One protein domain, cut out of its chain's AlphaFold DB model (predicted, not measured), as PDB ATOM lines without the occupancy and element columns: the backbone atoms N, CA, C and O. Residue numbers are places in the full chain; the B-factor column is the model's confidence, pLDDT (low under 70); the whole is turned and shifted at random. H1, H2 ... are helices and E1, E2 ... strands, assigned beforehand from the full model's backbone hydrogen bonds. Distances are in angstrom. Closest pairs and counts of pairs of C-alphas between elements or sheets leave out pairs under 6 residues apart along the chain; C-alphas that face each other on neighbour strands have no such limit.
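This is residues 3 to 62 of the 75 residues of an uncharacterized protein of Peptoclostridium acidaminophilum DSM 3953 (UniProt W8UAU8). There is little regular structure here: a small antiparallel hairpin, E1 and E2, has one helix, H1, packed on it, and a long looping stretch, residues 19 to 44, folds back to pair briefly with E1. Residues 20 to 25 stick out. The 60 printed residues hold E1, E2 and H1 in that order, a mixed class with only 22 residues in named elements. The whole is compact, radius of gyration of the C-alphas 11.4 A, spanning 31 by 23 by 23 A.

Begin at hairpin E1, residues 3 to 7, and E2, residues 13 to 18: N 4 and O 16 are 3.0 A apart, within hydrogen-bond range, and the directions differ by 140 degrees. Residues 29 to 30 pair antiparallel with 6 to 7, and 41 to 42 with 3 to 4. In H1, residues 45 to 55, every O i to N i+4 pair is within hydrogen-bond range; its closest C-alphas to E2 are Val 49 and Val 15, 6.6 A apart.

Find C-alpha 3 at (-10.577, 39.275, 16.126), where E1 starts its 13.5 A; E2 measures 15.5 A. H1 runs 15.4 A to C-alpha 55 at (-11.986, 37.501, 31.859).

The farthest C-alphas, Ser 21 and Ile 61, are 32.3 A apart. The printed part has no cut; the link E2 to H1 is long. Look for pLDDT under 70 at residues 22 to 27 and 60 to 62.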
ATOM      1  N   TYR A   3     -11.545  39.827  15.187       91.50
ATOM      2  CA  TYR A   3     -10.577  39.275  16.126       91.50
ATOM      3  C   TYR A   3     -11.245  38.222  17.003       91.50
ATOM      4  O   TYR A   3     -12.361  38.443  17.485       91.50
ATOM      5  N   LYS A   4     -10.566  37.096  17.206       91.31
ATOM      6  CA  LYS A   4     -11.032  35.973  18.031       91.31
ATOM      7  C   LYS A   4      -9.983  35.619  19.079       91.31
ATOM      8  O   LYS A   4      -8.798  35.844  18.857       91.31
ATOM      9  N   ILE A   5     -10.425  35.064  20.204       90.88
ATOM     10  CA  ILE A   5      -9.536  34.472  21.211       90.88
ATOM     11  C   ILE A   5      -9.425  32.974  20.930       90.88
ATOM     12  O   ILE A   5     -10.428  32.339  20.603       90.88
ATOM     13  N   PHE A   6      -8.232  32.409  21.073       89.06
ATOM     14  CA  PHE A   6      -7.980  30.998  20.797       89.06
ATOM     15  C   PHE A   6      -6.925  30.404  21.717       89.06
ATOM     16  O   PHE A   6      -6.092  31.127  22.257       89.06
ATOM     17  N   LEU A   7      -6.944  29.078  21.840       87.38
ATOM     18  CA  LEU A   7      -5.859  28.308  22.429       87.38
ATOM     19  C   LEU A   7      -4.795  28.020  21.364       87.38
ATOM     20  O   LEU A   7      -5.088  27.372  20.355       87.38
ATOM     21  N   ASN A   8      -3.578  28.505  21.592       83.44
ATOM     22  CA  ASN A   8      -2.444  28.294  20.701       83.44
ATOM     23  C   ASN A   8      -1.770  26.924  20.930       83.44
ATOM     24  O   ASN A   8      -2.076  26.218  21.890       83.44
ATOM     25  N   ASN A   9      -0.810  26.572  20.066       79.00
ATOM     26  CA  ASN A   9      -0.056  25.309  20.129       79.00
ATOM     27  C   ASN A   9       0.884  25.181  21.347       79.00
ATOM     28  O   ASN A   9       1.475  24.120  21.568       79.00
ATOM     29  N   GLU A  10       1.007  26.231  22.156       78.56
ATOM     30  CA  GLU A  10       1.742  26.226  23.419       78.56
ATOM     31  C   GLU A  10       0.809  26.057  24.628       78.56
ATOM     32  O   GLU A  10       1.295  25.979  25.750       78.56
ATOM     33  N   GLY A  11      -0.513  25.974  24.426       77.06
ATOM     34  CA  GLY A  11      -1.509  25.851  25.494       77.06
ATOM     35  C   GLY A  11      -1.892  27.174  26.170       77.06
ATOM     36  O   GLY A  11      -2.537  27.145  27.225       77.06
ATOM     37  N   ASN A  12      -1.534  28.310  25.563       84.00
ATOM     38  CA  ASN A  12      -1.846  29.661  26.036       84.00
ATOM     39  C   ASN A  12      -2.997  30.275  25.229       84.00
ATOM     40  O   ASN A  12      -3.188  29.955  24.052       84.00
ATOM     41  N   LEU A  13      -3.753  31.183  25.853       88.44
ATOM     42  CA  LEU A  13      -4.764  31.966  25.144       88.44
ATOM     43  C   LEU A  13      -4.149  33.193  24.472       88.44
ATOM     44  O   LEU A  13      -3.441  33.960  25.121       88.44
ATOM     45  N   ASP A  14      -4.487  33.416  23.204       89.81
ATOM     46  CA  ASP A  14      -4.032  34.573  22.426       89.81
ATOM     47  C   ASP A  14      -5.159  35.131  21.533       89.81
ATOM     48  O   ASP A  14      -6.255  34.568  21.459       89.81
ATOM     49  N   VAL A  15      -4.916  36.273  20.884       91.56
ATOM     50  CA  VAL A  15      -5.850  36.966  19.990       91.56
ATOM     51  C   VAL A  15      -5.395  36.840  18.542       91.56
ATOM     52  O   VAL A  15      -4.352  37.363  18.147       91.56
ATOM     53  N   ALA A  16      -6.245  36.232  17.726       89.81
ATOM     54  CA  ALA A  16      -6.051  36.083  16.296       89.81
ATOM     55  C   ALA A  16      -6.820  37.132  15.505       89.81
ATOM     56  O   ALA A  16      -7.926  37.524  15.881       89.81
ATOM     57  N   GLU A  17      -6.259  37.531  14.371       90.56
ATOM     58  CA  GLU A  17      -6.951  38.288  13.337       90.56
ATOM     59  C   GLU A  17      -7.453  37.325  12.257       90.56
ATOM     60  O   GLU A  17      -6.664  36.611  11.647       90.56
ATOM     61  N   ILE A  18      -8.764  37.310  12.025       86.25
ATOM     62  CA  ILE A  18      -9.425  36.417  11.074       86.25
ATOM     63  C   ILE A  18     -10.059  37.238   9.952       86.25
ATOM     64  O   ILE A  18     -10.881  38.139  10.174       86.25
ATOM     65  N   HIS A  19      -9.706  36.888   8.721       85.19
ATOM     66  CA  HIS A  19     -10.309  37.426   7.507       85.19
ATOM     67  C   HIS A  19     -11.395  36.458   7.034       85.19
ATOM     68  O   HIS A  19     -11.109  35.511   6.323       85.19
ATOM     69  N   GLU A  20     -12.652  36.686   7.443       71.94
ATOM     70  CA  GLU A  20     -13.800  35.795   7.146       71.94
ATOM     71  C   GLU A  20     -14.053  35.540   5.642       71.94
ATOM     72  O   GLU A  20     -14.854  34.678   5.300       71.94
ATOM     73  N   SER A  21     -13.415  36.298   4.747       70.69
ATOM     74  CA  SER A  21     -13.519  36.155   3.290       70.69
ATOM     75  C   SER A  21     -12.492  35.204   2.672       70.69
ATOM     76  O   SER A  21     -12.605  34.893   1.489       70.69
ATOM     77  N   GLU A  22     -11.478  34.791   3.427       62.69
ATOM     78  CA  GLU A  22     -10.475  33.831   2.978       62.69
ATOM     79  C   GLU A  22     -10.751  32.503   3.689       62.69
ATOM     80  O   GLU A  22     -10.914  32.484   4.910       62.69
ATOM     81  N   ASP A  23     -10.811  31.393   2.942       56.75
ATOM     82  CA  ASP A  23     -10.848  30.014   3.469       56.75
ATOM     83  C   ASP A  23      -9.504  29.652   4.138       56.75
ATOM     84  O   ASP A  23      -8.868  28.634   3.859       56.75
ATOM     85  N   THR A  24      -9.010  30.539   4.995       57.22
ATOM     86  CA  THR A  24      -7.769  30.374   5.725       57.22
ATOM     87  C   THR A  24      -8.030  29.342   6.806       57.22
ATOM     88  O   THR A  24      -8.717  29.611   7.794       57.22
ATOM     89  N   LEU A  25      -7.503  28.136   6.586       59.22
ATOM     90  CA  LEU A  25      -7.476  27.064   7.574       59.22
ATOM     91  C   LEU A  25      -6.794  27.592   8.837       59.22
ATOM     92  O   LEU A  25      -5.587  27.813   8.881       59.22
ATOM     93  N   TRP A  26      -7.614  27.854   9.841       66.69
ATOM     94  CA  TRP A  26      -7.204  28.347  11.139       66.69
ATOM     95  C   TRP A  26      -6.646  27.189  11.976       66.69
ATOM     96  O   TRP A  26      -7.327  26.184  12.163       66.69
ATOM     97  N   GLU A  27      -5.408  27.315  12.462       67.25
ATOM     98  CA  GLU A  27      -4.719  26.246  13.213       67.25
ATOM     99  C   GLU A  27      -4.997  26.277  14.730       67.25
ATOM    100  O   GLU A  27      -4.565  25.382  15.454       67.25
ATOM    101  N   GLY A  28      -5.715  27.289  15.229       73.25
ATOM    102  CA  GLY A  28      -6.059  27.432  16.646       73.25
ATOM    103  C   GLY A  28      -7.400  26.796  17.022       73.25
ATOM    104  O   GLY A  28      -8.269  26.586  16.176       73.25
ATOM    105  N   ILE A  29      -7.604  26.531  18.316       83.62
ATOM    106  CA  ILE A  29      -8.922  26.130  18.829       83.62
ATOM    107  C   ILE A  29      -9.614  27.357  19.416       83.62
ATOM    108  O   ILE A  29      -9.128  27.939  20.387       83.62
ATOM    109  N   ASP A  30     -10.750  27.735  18.834       87.19
ATOM    110  CA  ASP A  30     -11.525  28.898  19.265       87.19
ATOM    111  C   ASP A  30     -11.942  28.779  20.736       87.19
ATOM    112  O   ASP A  30     -12.493  27.766  21.178       87.19
ATOM    113  N   PHE A  31     -11.682  29.844  21.493       87.94
ATOM    114  CA  PHE A  31     -12.062  29.928  22.894       87.94
ATOM    115  C   PHE A  31     -13.581  30.024  23.031       87.94
ATOM    116  O   PHE A  31     -14.223  30.898  22.438       87.94
ATOM    117  N   MET A  32     -14.144  29.164  23.880       88.06
ATOM    118  CA  MET A  32     -15.568  29.178  24.196       88.06
ATOM    119  C   MET A  32     -15.794  29.881  25.543       88.06
ATOM    120  O   MET A  32     -15.377  29.358  26.583       88.06
ATOM    121  N   PRO A  33     -16.460  31.051  25.570       81.94
ATOM    122  CA  PRO A  33     -16.734  31.814  26.786       81.94
ATOM    123  C   PRO A  33     -17.839  31.195  27.646       81.94
ATOM    124  O   PRO A  33     -17.913  31.477  28.838       81.94
ATOM    125  N   ASP A  34     -18.683  30.337  27.072       80.38
ATOM    126  CA  ASP A  34     -19.776  29.663  27.764       80.38
ATOM    127  C   ASP A  34     -19.905  28.191  27.334       80.38
ATOM    128  O   ASP A  34     -19.160  27.701  26.486       80.38
ATOM    129  N   GLU A  35     -20.799  27.452  27.990       74.62
ATOM    130  CA  GLU A  35     -21.107  26.051  27.658       74.62
ATOM    131  C   GLU A  35     -22.008  25.921  26.420       74.62
ATOM    132  O   GLU A  35     -22.200  24.822  25.905       74.62
ATOM    133  N   ASN A  36     -22.539  27.040  25.917       77.69
ATOM    134  CA  ASN A  36     -23.416  27.071  24.748       77.69
ATOM    135  C   ASN A  36     -22.627  27.089  23.432       77.69
ATOM    136  O   ASN A  36     -23.232  27.067  22.360       77.69
ATOM    137  N   GLY A  37     -21.292  27.147  23.499       70.12
ATOM    138  CA  GLY A  37     -20.420  27.157  22.327       70.12
ATOM    139  C   GLY A  37     -20.492  28.464  21.539       70.12
ATOM    140  O   GLY A  37     -20.273  28.465  20.327       70.12
ATOM    141  N   LYS A  38     -20.850  29.580  22.189       79.38
ATOM    142  CA  LYS A  38     -20.963  30.862  21.491       79.38
ATOM    143  C   LYS A  38     -19.583  31.453  21.226       79.38
ATOM    144  O   LYS A  38     -18.922  31.917  22.145       79.38
ATOM    145  N   GLU A  39     -19.188  31.531  19.961       77.69
ATOM    146  CA  GLU A  39     -17.939  32.193  19.579       77.69
ATOM    147  C   GLU A  39     -17.916  33.669  20.001       77.69
ATOM    148  O   GLU A  39     -18.876  34.424  19.791       77.69
ATOM    149  N   LEU A  40     -16.779  34.099  20.544       86.38
ATOM    150  CA  LEU A  40     -16.533  35.489  20.897       86.38
ATOM    151  C   LEU A  40     -15.762  36.185  19.768       86.38
ATOM    152  O   LEU A  40     -14.629  35.820  19.457       86.38
ATOM    153  N   LYS A  41     -16.388  37.190  19.150       90.50
ATOM    154  CA  LYS A  41     -15.817  37.969  18.042       90.50
ATOM    155  C   LYS A  41     -15.734  39.443  18.417       90.50
ATOM    156  O   LYS A  41     -16.673  39.996  18.985       90.50
ATOM    157  N   PHE A  42     -14.644  40.091  18.023       92.75
ATOM    158  CA  PHE A  42     -14.413  41.516  18.246       92.75
ATOM    159  C   PHE A  42     -14.115  42.234  16.934       92.75
ATOM    160  O   PHE A  42     -13.529  41.667  16.014       92.75
ATOM    161  N   THR A  43     -14.475  43.516  16.860       93.50
ATOM    162  CA  THR A  43     -14.164  44.355  15.688       93.50
ATOM    163  C   THR A  43     -12.805  45.046  15.811       93.50
ATOM    164  O   THR A  43     -12.235  45.477  14.810       93.50
ATOM    165  N   ARG A  44     -12.252  45.129  17.031       94.31
ATOM    166  CA  ARG A  44     -10.967  45.775  17.330       94.31
ATOM    167  C   ARG A  44     -10.059  44.857  18.143       94.31
ATOM    168  O   ARG A  44     -10.486  44.301  19.153       94.31
ATOM    169  N   LYS A  45      -8.769  44.800  17.782       94.25
ATOM    170  CA  LYS A  45      -7.755  44.011  18.505       94.25
ATOM    171  C   LYS A  45      -7.684  44.371  19.987       94.25
ATOM    172  O   LYS A  45      -7.641  43.491  20.834       94.25
ATOM    173  N   MET A  46      -7.687  45.669  20.301       95.50
ATOM    174  CA  MET A  46      -7.578  46.137  21.686       95.50
ATOM    175  C   MET A  46      -8.748  45.672  22.558       95.50
ATOM    176  O   MET A  46      -8.531  45.365  23.723       95.50
ATOM    177  N   GLU A  47      -9.961  45.583  22.005       96.06
ATOM    178  CA  GLU A  47     -11.130  45.088  22.743       96.06
ATOM    179  C   GLU A  47     -10.975  43.603  23.073       96.06
ATOM    180  O   GLU A  47     -11.194  43.211  24.215       96.06
ATOM    181  N   ALA A  48     -10.513  42.800  22.109       94.06
ATOM    182  CA  ALA A  48     -10.233  41.382  22.324       94.06
ATOM    183  C   ALA A  48      -9.145  41.164  23.389       94.06
ATOM    184  O   ALA A  48      -9.320  40.355  24.298       94.06
ATOM    185  N   VAL A  49      -8.044  41.921  23.316       94.50
ATOM    186  CA  VAL A  49      -6.930  41.836  24.280       94.50
ATOM    187  C   VAL A  49      -7.371  42.262  25.680       94.50
ATOM    188  O   VAL A  49      -7.011  41.613  26.663       94.50
ATOM    189  N   GLN A  50      -8.147  43.343  25.787       95.50
ATOM    190  CA  GLN A  50      -8.652  43.814  27.074       95.50
ATOM    191  C   GLN A  50      -9.620  42.793  27.681       95.50
ATOM    192  O   GLN A  50      -9.475  42.433  28.845       95.50
ATOM    193  N   TRP A  51     -10.536  42.250  26.876       94.62
ATOM    194  CA  TRP A  51     -11.457  41.215  27.334       94.62
ATOM    195  C   TRP A  51     -10.714  39.961  27.807       94.62
ATOM    196  O   TRP A  51     -11.009  39.464  28.893       94.62
ATOM    197  N   LEU A  52      -9.715  39.493  27.045       93.06
ATOM    198  CA  LEU A  52      -8.862  38.363  27.425       93.06
ATOM    199  C   LEU A  52      -8.171  38.618  28.772       93.06
ATOM    200  O   LEU A  52      -8.154  37.751  29.642       93.06
ATOM    201  N   ARG A  53      -7.605  39.813  28.969       92.38
ATOM    202  CA  ARG A  53      -6.956  40.193  30.231       92.38
ATOM    203  C   ARG A  53      -7.932  40.180  31.405       92.38
ATOM    204  O   ARG A  53      -7.551  39.733  32.486       92.38
ATOM    205  N   ASP A  54      -9.152  40.654  31.206       93.94
ATOM    206  CA  ASP A  54     -10.113  40.843  32.292       93.94
ATOM    207  C   ASP A  54     -10.853  39.549  32.661       93.94
ATOM    208  O   ASP A  54     -11.148  39.342  33.836       93.94
ATOM    209  N   ASN A  55     -11.092  38.656  31.694       91.94
ATOM    210  CA  ASN A  55     -11.986  37.501  31.859       91.94
ATOM    211  C   ASN A  55     -11.275  36.144  31.839       91.94
ATOM    212  O   ASN A  55     -11.883  35.143  32.220       91.94
ATOM    213  N   CYS A  56     -10.014  36.086  31.402       90.12
ATOM    214  CA  CYS A  56      -9.311  34.820  31.231       90.12
ATOM    215  C   CYS A  56      -8.031  34.718  32.051       90.12
ATOM    216  O   CYS A  56      -7.348  35.706  32.340       90.12
ATOM    217  N   VAL A  57      -7.688  33.476  32.374       85.62
ATOM    218  CA  VAL A  57      -6.360  33.073  32.830       85.62
ATOM    219  C   VAL A  57      -5.534  32.769  31.579       85.62
ATOM    220  O   VAL A  57      -5.901  31.901  30.792       85.62
ATOM    221  N   GLN A  58      -4.462  33.535  31.359       74.00
ATOM    222  CA  GLN A  58      -3.586  33.396  30.183       74.00
ATOM    223  C   GLN A  58      -2.442  32.399  30.400       74.00
ATOM    224  O   GLN A  58      -1.777  32.028  29.438       74.00
ATOM    225  N   ASP A  59      -2.217  31.986  31.649       73.50
ATOM    226  CA  ASP A  59      -1.189  31.012  32.000       73.50
ATOM    227  C   ASP A  59      -1.508  29.633  31.409       73.50
ATOM    228  O   ASP A  59      -2.662  29.307  31.147       73.50
ATOM    229  N   PHE A  60      -0.482  28.805  31.222       64.06
ATOM    230  CA  PHE A  60      -0.620  27.440  30.717       64.06
ATOM    231  C   PHE A  60      -1.451  26.562  31.667       64.06
ATOM    232  O   PHE A  60      -1.065  26.358  32.821       64.06
ATOM    233  N   ILE A  61      -2.561  25.993  31.179       67.38
ATOM    234  CA  ILE A  61      -3.492  25.217  32.025       67.38
ATOM    235  C   ILE A  61      -3.647  23.758  31.590       67.38
ATOM    236  O   ILE A  61      -3.859  22.892  32.441       67.38
ATOM    237  N   SER A  62      -3.547  23.445  30.295       59.44
ATOM    238  CA  SER A  62      -3.691  22.065  29.822       59.44
ATOM    239  C   SER A  62      -2.913  21.786  28.529       59.44
ATOM    240  O   SER A  62      -3.128  22.480  27.538       59.44
TER     241      SER A  62